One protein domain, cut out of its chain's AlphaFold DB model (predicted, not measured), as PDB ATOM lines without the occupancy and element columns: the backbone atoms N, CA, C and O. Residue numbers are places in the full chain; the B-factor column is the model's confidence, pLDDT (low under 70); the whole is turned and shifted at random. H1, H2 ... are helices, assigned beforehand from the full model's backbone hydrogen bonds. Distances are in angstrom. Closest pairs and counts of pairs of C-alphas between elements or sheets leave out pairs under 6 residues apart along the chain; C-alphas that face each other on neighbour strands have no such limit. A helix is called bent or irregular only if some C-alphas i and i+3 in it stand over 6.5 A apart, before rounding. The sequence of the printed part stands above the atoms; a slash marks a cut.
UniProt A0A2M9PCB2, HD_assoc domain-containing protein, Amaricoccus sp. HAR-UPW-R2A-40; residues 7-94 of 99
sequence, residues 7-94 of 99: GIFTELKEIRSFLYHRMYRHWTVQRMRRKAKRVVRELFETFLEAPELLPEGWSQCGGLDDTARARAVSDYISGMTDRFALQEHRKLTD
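What this domain is: This is residues 7 to 94 of the 99 residues of the protein "HD_assoc domain-containing protein" of Amaricoccus sp. HAR-UPW-R2A-40 (UniProt A0A2M9PCB2). Two helices make a large L: H1 is a free arm that meets the start of the long helix H2 at a corner, and the later part of H2 is the core of a small helical body. There H4 and H5, set as a V whose ends meet at their link, both pack on H2, while the short H3 packs on H4. Residues 7 to 15, 17 to 23 and 25 to 32 stick out from this body, and H1 touches no helix. The printed part has 88 residues, with five named helices in the order H1, H2, H3, H4, H5 and no named strand, and its class is all helix. The whole is only just loose, close to extended, with a radius of gyration of the C-alphas of 17.9 A, and it is elongated, spanning 53 by 31 by 18 A.

Where its parts are: H1 is residues 7 to 24, 24.4 A from first to last C-alpha, and it begins with C-alpha 7 at (34.224, 117.289, -29.127). H1 is irregular, but only just: C-alphas 21 and 24 are 6.6 A apart, and its line is a rough one. H2, residues 27 to 49, is the longest helix by residues; it measures 33.1 A and runs from C-alpha 27 at (24.895, 117.060, 1.764) to C-alpha 49 at (43.839, 93.708, 15.526). H3 is residues 59 to 63, 8.9 A long; it is neither bent nor irregular, but only just, with C-alphas 60 and 63 at 6.3 A. H4 is residues 66 to 78 and measures 18.1 A. H5 is residues 82 to 93, 16.5 A long, and ends with C-alpha 93 at (30.165, 96.278, 16.998).

How they stand to each other: H1 and H2 are close but not clearly touching, with the closest C-alphas, those of Tyr 24 and Gln 30, 7.4 A apart. Their lines stand at 81 degrees, about perpendicular. H2 touches H4 with residues 40 to 48 alone; the closest C-alphas, those of Leu 48 and Ala 70, are 6.4 A apart. These two run opposite ways at a steep tilt of 44 degrees. Residues 39 to 43 of H2 alone touch residues 85 to 89 of H5, where the closest C-alphas, those of Leu 43 and His 89, are 6.1 A apart. H2 and H5 run the same way at a steep tilt of 54 degrees. H4 touches H3 with residues 68 to 73 alone, and the C-alphas of Cys 61 and Arg 69 are the closest at 5.2 A. H2 and H3 are near each other, with 6 pairs of C-alphas within 10 A. H4 and H5 are close but not clearly touching, at a steep tilt of 55 degrees and opposite ways; their closest C-alphas, those of Ile 77 and Ala 85, are 7.5 A apart. H1 is apart from H3, H4 and H5, and H3 is apart from H5. In H2, H4 and H5 every O i to N i+4 pair is within hydrogen-bond range; in H1 13 of 14 are, and in H3 0 of 1, beside 2 of 2 O i to N i+3 pairs.

The domain as a whole: The two C-alphas farthest apart are those of Gly 7 and Gly 63, at 54.2 A. Without the stretches that stand free, the body has 64 residues and spans 41 by 33 by 17 A. The printed part has no cut. The links H1 to H2, H3 to H4 and H4 to H5 are tight, the link H2 to H3 is short with 9 residues, and no link is long. The mean pLDDT of the printed part is 93.5, and no printed residue is under 70.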
ATOM      1  N   GLY A   7      35.603 116.826 -29.329       93.81
ATOM      2  CA  GLY A   7      34.224 117.289 -29.127       93.81
ATOM      3  C   GLY A   7      33.536 116.579 -27.957       93.81
ATOM      4  O   GLY A   7      33.156 117.218 -26.979       93.81
ATOM      5  N   ILE A   8      33.492 115.241 -27.991       91.81
ATOM      6  CA  ILE A   8      32.893 114.421 -26.923       91.81
ATOM      7  C   ILE A   8      33.600 114.648 -25.584       91.81
ATOM      8  O   ILE A   8      32.968 114.681 -24.528       91.81
ATOM      9  N   PHE A   9      34.922 114.820 -25.598       93.19
ATOM     10  CA  PHE A   9      35.678 115.072 -24.376       93.19
ATOM     11  C   PHE A   9      35.323 116.419 -23.730       93.19
ATOM     12  O   PHE A   9      35.302 116.515 -22.500       93.19
ATOM     13  N   THR A  10      35.028 117.440 -24.536       93.12
ATOM     14  CA  THR A  10      34.612 118.764 -24.055       93.12
ATOM     15  C   THR A  10      33.234 118.697 -23.398       93.12
ATOM     16  O   THR A  10      33.101 119.082 -22.236       93.12
ATOM     17  N   GLU A  11      32.251 118.088 -24.061       93.56
ATOM     18  CA  GLU A  11      30.902 117.899 -23.506       93.56
ATOM     19  C   GLU A  11      30.925 117.063 -22.214       93.56
ATOM     20  O   GLU A  11      30.298 117.397 -21.203       93.56
ATOM     21  N   LEU A  12      31.733 115.999 -22.187       93.25
ATOM     22  CA  LEU A  12      31.883 115.154 -21.005       93.25
ATOM     23  C   LEU A  12      32.468 115.922 -19.809       93.25
ATOM     24  O   LEU A  12      32.110 115.635 -18.661       93.25
ATOM     25  N   LYS A  13      33.368 116.889 -20.040       92.44
ATOM     26  CA  LYS A  13      33.895 117.749 -18.967       92.44
ATOM     27  C   LYS A  13      32.802 118.616 -18.354       92.44
ATOM     28  O   LYS A  13      32.767 118.735 -17.127       92.44
ATOM     29  N   GLU A  14      31.917 119.181 -19.168       93.75
ATOM     30  CA  GLU A  14      30.807 120.011 -18.687       93.75
ATOM     31  C   GLU A  14      29.853 119.197 -17.806       93.75
ATOM     32  O   GLU A  14      29.578 119.586 -16.666       93.75
ATOM     33  N   ILE A  15      29.459 118.003 -18.265       92.75
ATOM     34  CA  ILE A  15      28.607 117.082 -17.496       92.75
ATOM     35  C   ILE A  15      29.281 116.688 -16.175       92.75
ATOM     36  O   ILE A  15      28.657 116.739 -15.111       92.75
ATOM     37  N   ARG A  16      30.570 116.325 -16.205       91.50
ATOM     38  CA  ARG A  16      31.321 115.969 -14.988       91.50
ATOM     39  C   ARG A  16      31.380 117.129 -14.001       91.50
ATOM     40  O   ARG A  16      31.180 116.900 -12.809       91.50
ATOM     41  N   SER A  17      31.622 118.351 -14.475       90.06
ATOM     42  CA  SER A  17      31.631 119.548 -13.626       90.06
ATOM     43  C   SER A  17      30.261 119.777 -12.986       90.06
ATOM     44  O   SER A  17      30.169 119.948 -11.767       90.06
ATOM     45  N   PHE A  18      29.186 119.697 -13.772       91.06
ATOM     46  CA  PHE A  18      27.820 119.831 -13.271       91.06
ATOM     47  C   PHE A  18      27.505 118.797 -12.176       91.06
ATOM     48  O   PHE A  18      27.107 119.167 -11.067       91.06
ATOM     49  N   LEU A  19      27.762 117.511 -12.441       91.50
ATOM     50  CA  LEU A  19      27.534 116.425 -11.482       91.50
ATOM     51  C   LEU A  19      28.407 116.566 -10.229       91.50
ATOM     52  O   LEU A  19      27.945 116.308  -9.116       91.50
ATOM     53  N   TYR A  20      29.656 117.008 -10.376       84.75
ATOM     54  CA  TYR A  20      30.553 117.243  -9.246       84.75
ATOM     55  C   TYR A  20      29.991 118.276  -8.270       84.75
ATOM     56  O   TYR A  20      29.930 118.022  -7.062       84.75
ATOM     57  N   HIS A  21      29.521 119.410  -8.786       82.06
ATOM     58  CA  HIS A  21      28.997 120.491  -7.956       82.06
ATOM     59  C   HIS A  21      27.608 120.182  -7.390       82.06
ATOM     60  O   HIS A  21      27.341 120.499  -6.231       82.06
ATOM     61  N   ARG A  22      26.726 119.564  -8.184       81.44
ATOM     62  CA  ARG A  22      25.305 119.409  -7.831       81.44
ATOM     63  C   ARG A  22      24.950 118.062  -7.204       81.44
ATOM     64  O   ARG A  22      24.033 118.018  -6.392       81.44
ATOM     65  N   MET A  23      25.671 116.989  -7.529       85.75
ATOM     66  CA  MET A  23      25.359 115.633  -7.065       85.75
ATOM     67  C   MET A  23      26.368 115.145  -6.021       85.75
ATOM     68  O   MET A  23      26.005 114.913  -4.869       85.75
ATOM     69  N   TYR A  24      27.654 115.046  -6.371       83.19
ATOM     70  CA  TYR A  24      28.656 114.420  -5.493       83.19
ATOM     71  C   TYR A  24      28.934 115.210  -4.206       83.19
ATOM     72  O   TYR A  24      29.295 114.626  -3.182       83.19
ATOM     73  N   ARG A  25      28.768 116.538  -4.239       83.31
ATOM     74  CA  ARG A  25      28.928 117.410  -3.065       83.31
ATOM     75  C   ARG A  25      27.626 117.697  -2.321       83.31
ATOM     76  O   ARG A  25      27.664 118.414  -1.324       83.31
ATOM     77  N   HIS A  26      26.509 117.120  -2.757       89.81
ATOM     78  CA  HIS A  26      25.243 117.264  -2.055       89.81
ATOM     79  C   HIS A  26      25.347 116.695  -0.629       89.81
ATOM     80  O   HIS A  26      25.999 115.674  -0.387       89.81
ATOM     81  N   TRP A  27      24.714 117.358   0.339       88.12
ATOM     82  CA  TRP A  27      24.895 117.060   1.764       88.12
ATOM     83  C   TRP A  27      24.493 115.621   2.137       88.12
ATOM     84  O   TRP A  27      25.140 115.006   2.986       88.12
ATOM     85  N   THR A  28      23.480 115.048   1.475       88.62
ATOM     86  CA  THR A  28      23.065 113.647   1.674       88.62
ATOM     87  C   THR A  28      24.165 112.668   1.267       88.62
ATOM     88  O   THR A  28      24.496 111.762   2.034       88.62
ATOM     89  N   VAL A  29      24.787 112.892   0.105       90.25
ATOM     90  CA  VAL A  29      25.902 112.083  -0.413       90.25
ATOM     91  C   VAL A  29      27.106 112.196   0.515       90.25
ATOM     92  O   VAL A  29      27.692 111.188   0.902       90.25
ATOM     93  N   GLN A  30      27.432 113.409   0.964       90.88
ATOM     94  CA  GLN A  30      28.532 113.626   1.904       90.88
ATOM     95  C   GLN A  30      28.295 112.937   3.253       90.88
ATOM     96  O   GLN A  30      29.219 112.348   3.821       90.88
ATOM     97  N   ARG A  31      27.058 112.960   3.766       93.44
ATOM     98  CA  ARG A  31      26.694 112.267   5.010       93.44
ATOM     99  C   ARG A  31      26.852 110.754   4.866       93.44
ATOM    100  O   ARG A  31      27.432 110.132   5.754       93.44
ATOM    101  N   MET A  32      26.394 110.175   3.757       93.94
ATOM    102  CA  MET A  32      26.582 108.747   3.488       93.94
ATOM    103  C   MET A  32      28.055 108.384   3.317       93.94
ATOM    104  O   MET A  32      28.510 107.422   3.932       93.94
ATOM    105  N   ARG A  33      28.839 109.207   2.612       92.81
ATOM    106  CA  ARG A  33      30.289 109.017   2.473       92.81
ATOM    107  C   ARG A  33      31.008 109.004   3.822       92.81
ATOM    108  O   ARG A  33      31.895 108.183   4.033       92.81
ATOM    109  N   ARG A  34      30.628 109.891   4.750       95.38
ATOM    110  CA  ARG A  34      31.190 109.906   6.113       95.38
ATOM    111  C   ARG A  34      30.868 108.624   6.882       95.38
ATOM    112  O   ARG A  34      31.759 108.097   7.539       95.38
ATOM    113  N   LYS A  35      29.632 108.122   6.782       95.38
ATOM    114  CA  LYS A  35      29.226 106.854   7.413       95.38
ATOM    115  C   LYS A  35      29.981 105.664   6.820       95.38
ATOM    116  O   LYS A  35      30.577 104.907   7.572       95.38
ATOM    117  N   ALA A  36      30.035 105.555   5.493       95.50
ATOM    118  CA  ALA A  36      30.756 104.484   4.808       95.50
ATOM    119  C   ALA A  36      32.253 104.480   5.159       95.50
ATOM    120  O   ALA A  36      32.809 103.436   5.478       95.50
ATOM    121  N   LYS A  37      32.894 105.661   5.204       96.69
ATOM    122  CA  LYS A  37      34.298 105.785   5.632       96.69
ATOM    123  C   LYS A  37      34.522 105.257   7.052       96.69
ATOM    124  O   LYS A  37      35.570 104.677   7.310       96.69
ATOM    125  N   ARG A  38      33.575 105.498   7.965       97.56
ATOM    126  CA  ARG A  38      33.650 104.995   9.341       97.56
ATOM    127  C   ARG A  38      33.565 103.471   9.370       97.56
ATOM    128  O   ARG A  38      34.452 102.850   9.929       97.56
ATOM    129  N   VAL A  39      32.566 102.902   8.697       97.88
ATOM    130  CA  VAL A  39      32.357 101.448   8.615       97.88
ATOM    131  C   VAL A  39      33.599 100.738   8.076       97.88
ATOM    132  O   VAL A  39      34.103  99.825   8.714       97.88
ATOM    133  N   VAL A  40      34.142 101.194   6.941       98.06
ATOM    134  CA  VAL A  40      35.335 100.578   6.329       98.06
ATOM    135  C   VAL A  40      36.555 100.670   7.244       98.06
ATOM    136  O   VAL A  40      37.325  99.721   7.327       98.06
ATOM    137  N   ARG A  41      36.732 101.800   7.937       98.19
ATOM    138  CA  ARG A  41      37.827 101.971   8.895       98.19
ATOM    139  C   ARG A  41      37.703 101.001  10.063       98.19
ATOM    140  O   ARG A  41      38.660 100.302  10.346       98.19
ATOM    141  N   GLU A  42      36.544 100.975  10.712       98.06
ATOM    142  CA  GLU A  42      36.319 100.152  11.903       98.06
ATOM    143  C   GLU A  42      36.422  98.658  11.558       98.06
ATOM    144  O   GLU A  42      37.026  97.909  12.315       98.06
ATOM    145  N   LEU A  43      35.938  98.233  10.382       98.12
ATOM    146  CA  LEU A  43      36.172  96.878   9.864       98.12
ATOM    147  C   LEU A  43      37.667  96.578   9.699       98.12
ATOM    148  O   LEU A  43      38.139  95.539  10.148       98.12
ATOM    149  N   PHE A  44      38.410  97.484   9.059       98.25
ATOM    150  CA  PHE A  44      39.841  97.302   8.819       98.25
ATOM    151  C   PHE A  44      40.638  97.213  10.122       98.25
ATOM    152  O   PHE A  44      41.448  96.307  10.271       98.25
ATOM    153  N   GLU A  45      40.392  98.127  11.062       97.62
ATOM    154  CA  GLU A  45      41.045  98.148  12.375       97.62
ATOM    155  C   GLU A  45      40.723  96.863  13.157       97.62
ATOM    156  O   GLU A  45      41.641  96.175  13.592       97.62
ATOM    157  N   THR A  46      39.446  96.467  13.209       97.00
ATOM    158  CA  THR A  46      39.001  95.250  13.917       97.00
ATOM    159  C   THR A  46      39.675  93.988  13.373       97.00
ATOM    160  O   THR A  46      40.207  93.196  14.143       97.00
ATOM    161  N   PHE A  47      39.698  93.790  12.051       97.00
ATOM    162  CA  PHE A  47      40.319  92.597  11.459       97.00
ATOM    163  C   PHE A  47      41.849  92.620  11.499       97.00
ATOM    164  O   PHE A  47      42.475  91.564  11.460       97.00
ATOM    165  N   LEU A  48      42.464  93.804  11.543       96.12
ATOM    166  CA  LEU A  48      43.913  93.920  11.674       96.12
ATOM    167  C   LEU A  48      44.380  93.585  13.097       96.12
ATOM    168  O   LEU A  48      45.442  92.977  13.248       96.12
ATOM    169  N   GLU A  49      43.600  93.990  14.105       95.81
ATOM    170  CA  GLU A  49      43.839  93.708  15.526       95.81
ATOM    171  C   GLU A  49      43.489  92.263  15.901       95.81
ATOM    172  O   GLU A  49      44.243  91.635  16.641       95.81
ATOM    173  N   ALA A  50      42.391  91.731  15.356       94.88
ATOM    174  CA  ALA A  50      41.899  90.380  15.620       94.88
ATOM    175  C   ALA A  50      41.632  89.605  14.307       94.88
ATOM    176  O   ALA A  50      40.477  89.453  13.883       94.88
ATOM    177  N   PRO A  51      42.686  89.110  13.625       94.06
ATOM    178  CA  PRO A  51      42.563  88.350  12.376       94.06
ATOM    179  C   PRO A  51      41.718  87.077  12.493       94.06
ATOM    180  O   PRO A  51      41.173  86.606  11.497       94.06
ATOM    181  N   GLU A  52      41.578  86.513  13.690       93.69
ATOM    182  CA  GLU A  52      40.726  85.358  13.983       93.69
ATOM    183  C   GLU A  52      39.229  85.623  13.766       93.69
ATOM    184  O   GLU A  52      38.464  84.672  13.612       93.69
ATOM    185  N   LEU A  53      38.812  86.894  13.720       94.06
ATOM    186  CA  LEU A  53      37.436  87.289  13.412       94.06
ATOM    187  C   LEU A  53      37.127  87.231  11.910       94.06
ATOM    188  O   LEU A  53      35.964  87.335  11.517       94.06
ATOM    189  N   LEU A  54      38.145  87.087  11.058       94.06
ATOM    190  CA  LEU A  54      37.940  86.872   9.631       94.06
ATOM    191  C   LEU A  54      37.357  85.473   9.369       94.06
ATOM    192  O   LEU A  54      37.677  84.525  10.090       94.06
ATOM    193  N   PRO A  55      36.572  85.297   8.290       91.44
ATOM    194  CA  PRO A  55      36.090  83.980   7.893       91.44
ATOM    195  C   PRO A  55      37.216  82.970   7.655       91.44
ATOM    196  O   PRO A  55      38.358  83.320   7.334       91.44
ATOM    197  N   GLU A  56      36.849  81.691   7.727       86.38
ATOM    198  CA  GLU A  56      37.739  80.578   7.412       86.38
ATOM    199  C   GLU A  56      38.366  80.759   6.016       86.38
ATOM    200  O   GLU A  56      37.688  81.077   5.037       86.38
ATOM    201  N   GLY A  57      39.693  80.632   5.944       86.50
ATOM    202  CA  GLY A  57      40.497  80.910   4.747       86.50
ATOM    203  C   GLY A  57      41.136  82.304   4.709       86.50
ATOM    204  O   GLY A  57      42.183  82.457   4.087       86.50
ATOM    205  N   TRP A  58      40.588  83.292   5.426       90.75
ATOM    206  CA  TRP A  58      41.173  84.639   5.540       90.75
ATOM    207  C   TRP A  58      41.910  84.861   6.866       90.75
ATOM    208  O   TRP A  58      42.894  85.602   6.904       90.75
ATOM    209  N   SER A  59      41.502  84.172   7.935       89.56
ATOM    210  CA  SER A  59      42.113  84.281   9.272       89.56
ATOM    211  C   SER A  59      43.582  83.842   9.343       89.56
ATOM    212  O   SER A  59      44.316  84.249  10.243       89.56
ATOM    213  N   GLN A  60      44.065  83.089   8.348       90.00
ATOM    214  CA  GLN A  60      45.472  82.675   8.234       90.00
ATOM    215  C   GLN A  60      46.440  83.864   8.098       90.00
ATOM    216  O   GLN A  60      47.641  83.708   8.323       90.00
ATOM    217  N   CYS A  61      45.936  85.064   7.779       89.44
ATOM    218  CA  CYS A  61      46.759  86.266   7.695       89.44
ATOM    219  C   CYS A  61      47.347  86.730   9.041       89.44
ATOM    220  O   CYS A  61      48.273  87.540   9.038       89.44
ATOM    221  N   GLY A  62      46.878  86.199  10.178       86.38
ATOM    222  CA  GLY A  62      47.433  86.521  11.498       86.38
ATOM    223  C   GLY A  62      48.906  86.129  11.679       86.38
ATOM    224  O   GLY A  62      49.609  86.766  12.454       86.38
ATOM    225  N   GLY A  63      49.395  85.131  10.933       87.81
ATOM    226  CA  GLY A  63      50.808  84.726  10.942       87.81
ATOM    227  C   GLY A  63      51.708  85.507   9.975       87.81
ATOM    228  O   GLY A  63      52.901  85.218   9.895       87.81
ATOM    229  N   LEU A  64      51.151  86.446   9.206       92.25
ATOM    230  CA  LEU A  64      51.894  87.240   8.228       92.25
ATOM    231  C   LEU A  64      52.508  88.489   8.869       92.25
ATOM    232  O   LEU A  64      52.066  88.955   9.923       92.25
ATOM    233  N   ASP A  65      53.488  89.079   8.180       95.31
ATOM    234  CA  ASP A  65      53.970  90.416   8.522       95.31
ATOM    235  C   ASP A  65      52.853  91.470   8.413       95.31
ATOM    236  O   ASP A  65      51.817  91.260   7.778       95.31
ATOM    237  N   ASP A  66      53.072  92.631   9.029       93.00
ATOM    238  CA  ASP A  66      52.063  93.689   9.123       93.00
ATOM    239  C   ASP A  66      51.568  94.182   7.759       93.00
ATOM    240  O   ASP A  66      50.388  94.508   7.605       93.00
ATOM    241  N   THR A  67      52.439  94.211   6.748       96.25
ATOM    242  CA  THR A  67      52.082  94.704   5.412       96.25
ATOM    243  C   THR A  67      51.232  93.678   4.674       96.25
ATOM    244  O   THR A  67      50.194  94.022   4.102       96.25
ATOM    245  N   ALA A  68      51.640  92.412   4.709       95.25
ATOM    246  CA  ALA A  68      50.914  91.307   4.104       95.25
ATOM    247  C   ALA A  68      49.568  91.062   4.807       95.25
ATOM    248  O   ALA A  68      48.558  90.836   4.134       95.25
ATOM    249  N   ARG A  69      49.513  91.214   6.136       95.75
ATOM    250  CA  ARG A  69      48.271  91.153   6.918       95.75
ATOM    251  C   ARG A  69      47.316  92.288   6.548       95.75
ATOM    252  O   ARG A  69      46.170  92.028   6.185       95.75
ATOM    253  N   ALA A  70      47.796  93.533   6.533       96.50
ATOM    254  CA  ALA A  70      47.005  94.686   6.097       96.50
ATOM    255  C   ALA A  70      46.488  94.530   4.655       96.50
ATOM    256  O   ALA A  70      45.362  94.934   4.342       96.50
ATOM    257  N   ARG A  71      47.288  93.921   3.772       97.06
ATOM    258  CA  ARG A  71      46.886  93.633   2.394       97.06
ATOM    259  C   ARG A  71      45.757  92.605   2.336       97.06
ATOM    260  O   ARG A  71      44.746  92.889   1.701       97.06
ATOM    261  N   ALA A  72      45.888  91.481   3.039       96.38
ATOM    262  CA  ALA A  72      44.854  90.448   3.094       96.38
ATOM    263  C   ALA A  72      43.523  90.994   3.641       96.38
ATOM    264  O   ALA A  72      42.473  90.783   3.035       96.38
ATOM    265  N   VAL A  73      43.567  91.780   4.722       97.50
ATOM    266  CA  VAL A  73      42.377  92.456   5.272       97.50
ATOM    267  C   VAL A  73      41.761  93.417   4.249       97.50
ATOM    268  O   VAL A  73      40.542  93.440   4.069       97.50
ATOM    269  N   SER A  74      42.587  94.193   3.539       97.75
ATOM    270  CA  SER A  74      42.112  95.114   2.495       97.75
ATOM    271  C   SER A  74      41.414  94.376   1.355       97.75
ATOM    272  O   SER A  74      40.357  94.814   0.899       97.75
ATOM    273  N   ASP A  75      41.992  93.262   0.904       97.19
ATOM    274  CA  ASP A  75      41.441  92.461  -0.186       97.19
ATOM    275  C   ASP A  75      40.096  91.840   0.235       97.19
ATOM    276  O   ASP A  75      39.122  91.954  -0.516       97.19
ATOM    277  N   TYR A  76      39.988  91.325   1.467       97.19
ATOM    278  CA  TYR A  76      38.726  90.828   2.028       97.19
ATOM    279  C   TYR A  76      37.635  91.907   2.060       97.19
ATOM    280  O   TYR A  76      36.535  91.700   1.541       97.19
ATOM    281  N   ILE A  77      37.944  93.089   2.608       97.38
ATOM    282  CA  ILE A  77      36.992  94.210   2.696       97.38
ATOM    283  C   ILE A  77      36.577  94.691   1.302       97.38
ATOM    284  O   ILE A  77      35.405  94.990   1.077       97.38
ATOM    285  N   SER A  78      37.509  94.741   0.346       97.12
ATOM    286  CA  SER A  78      37.209  95.167  -1.026       97.12
ATOM    287  C   SER A  78      36.289  94.200  -1.781       97.12
ATOM    288  O   SER A  78      35.597  94.621  -2.708       97.12
ATOM    289  N   GLY A  79      36.246  92.928  -1.367       96.69
ATOM    290  CA  GLY A  79      35.334  91.918  -1.904       96.69
ATOM    291  C   GLY A  79      33.901  92.021  -1.370       96.69
ATOM    292  O   GLY A  79      33.009  91.333  -1.870       96.69
ATOM    293  N   MET A  80      33.649  92.867  -0.368       97.12
ATOM    294  CA  MET A  80      32.323  93.024   0.224       97.12
ATOM    295  C   MET A  80      31.403  93.891  -0.641       97.12
ATOM    296  O   MET A  80      31.797  94.909  -1.202       97.12
ATOM    297  N   THR A  81      30.117  93.542  -0.661       97.94
ATOM    298  CA  THR A  81      29.070  94.483  -1.094       97.94
ATOM    299  C   THR A  81      28.733  95.455   0.037       97.94
ATOM    300  O   THR A  81      28.859  95.095   1.208       97.94
ATOM    301  N   ASP A  82      28.200  96.638  -0.284       96.19
ATOM    302  CA  ASP A  82      27.768  97.630   0.719       96.19
ATOM    303  C   ASP A  82      26.855  97.025   1.795       96.19
ATOM    304  O   ASP A  82      27.025  97.267   2.990       96.19
ATOM    305  N   ARG A  83      25.884  96.198   1.376       97.12
ATOM    306  CA  ARG A  83      24.950  95.538   2.296       97.12
ATOM    307  C   ARG A  83      25.678  94.581   3.235       97.12
ATOM    308  O   ARG A  83      25.372  94.565   4.422       97.12
ATOM    309  N   PHE A  84      26.612  93.796   2.700       96.88
ATOM    310  CA  PHE A  84      27.377  92.837   3.490       96.88
ATOM    311  C   PHE A  84      28.300  93.550   4.482       96.88
ATOM    312  O   PHE A  84      28.244  93.243   5.666       96.88
ATOM    313  N   ALA A  85      29.047  94.570   4.049       97.44
ATOM    314  CA  ALA A  85      29.935  95.338   4.925       97.44
ATOM    315  C   ALA A  85      29.186  95.971   6.111       97.44
ATOM    316  O   ALA A  85      29.662  95.928   7.242       97.44
ATOM    317  N   LEU A  86      27.986  96.517   5.878       96.75
ATOM    318  CA  LEU A  86      27.146  97.068   6.948       96.75
ATOM    319  C   LEU A  86      26.625  95.995   7.913       96.75
ATOM    320  O   LEU A  86      26.514  96.255   9.108       96.75
ATOM    321  N   GLN A  87      26.268  94.813   7.405       96.19
ATOM    322  CA  GLN A  87      25.828  93.696   8.244       96.19
ATOM    323  C   GLN A  87      26.976  93.163   9.097       96.19
ATOM    324  O   GLN A  87      26.797  92.970  10.295       96.19
ATOM    325  N   GLU A  88      28.143  92.975   8.492       96.31
ATOM    326  CA  GLU A  88      29.321  92.443   9.166       96.31
ATOM    327  C   GLU A  88      29.845  93.414  10.224       96.31
ATOM    328  O   GLU A  88      30.042  93.038  11.375       96.31
ATOM    329  N   HIS A  89      29.932  94.703   9.884       96.94
ATOM    330  CA  HIS A  89      30.270  95.759  10.840       96.94
ATOM    331  C   HIS A  89      29.315  95.781  12.034       96.94
ATOM    332  O   HIS A  89      29.749  95.919  13.176       96.94
ATOM    333  N   ARG A  90      28.015  95.588  11.785       96.06
ATOM    334  CA  ARG A  90      27.020  95.522  12.854       96.06
ATOM    335  C   ARG A  90      27.224  94.304  13.756       96.06
ATOM    336  O   ARG A  90      27.157  94.475  14.963       96.06
ATOM    337  N   LYS A  91      27.492  93.110  13.216       94.88
ATOM    338  CA  LYS A  91      27.776  91.920  14.043       94.88
ATOM    339  C   LYS A  91      28.994  92.113  14.949       94.88
ATOM    340  O   LYS A  91      28.995  91.630  16.071       94.88
ATOM    341  N   LEU A  92      30.012  92.823  14.462       93.56
ATOM    342  CA  LEU A  92      31.263  93.040  15.191       93.56
ATOM    343  C   LEU A  92      31.167  94.139  16.262       93.56
ATOM    344  O   LEU A  92      31.952  94.135  17.206       93.56
ATOM    345  N   THR A  93      30.234  95.086  16.128       93.31
ATOM    346  CA  THR A  93      30.165  96.278  16.998       93.31
ATOM    347  C   THR A  93      28.904  96.381  17.854       93.31
ATOM    348  O   THR A  93      28.914  97.094  18.858       93.31
ATOM    349  N   ASP A  94      27.816  95.701  17.487       93.81
ATOM    350  CA  ASP A  94      26.546  95.720  18.217       93.81
ATOM    351  C   ASP A  94      26.452  94.479  19.125       93.81
ATOM    352  O   ASP A  94      26.181  93.387  18.624       93.81
TER     353      ASP A  94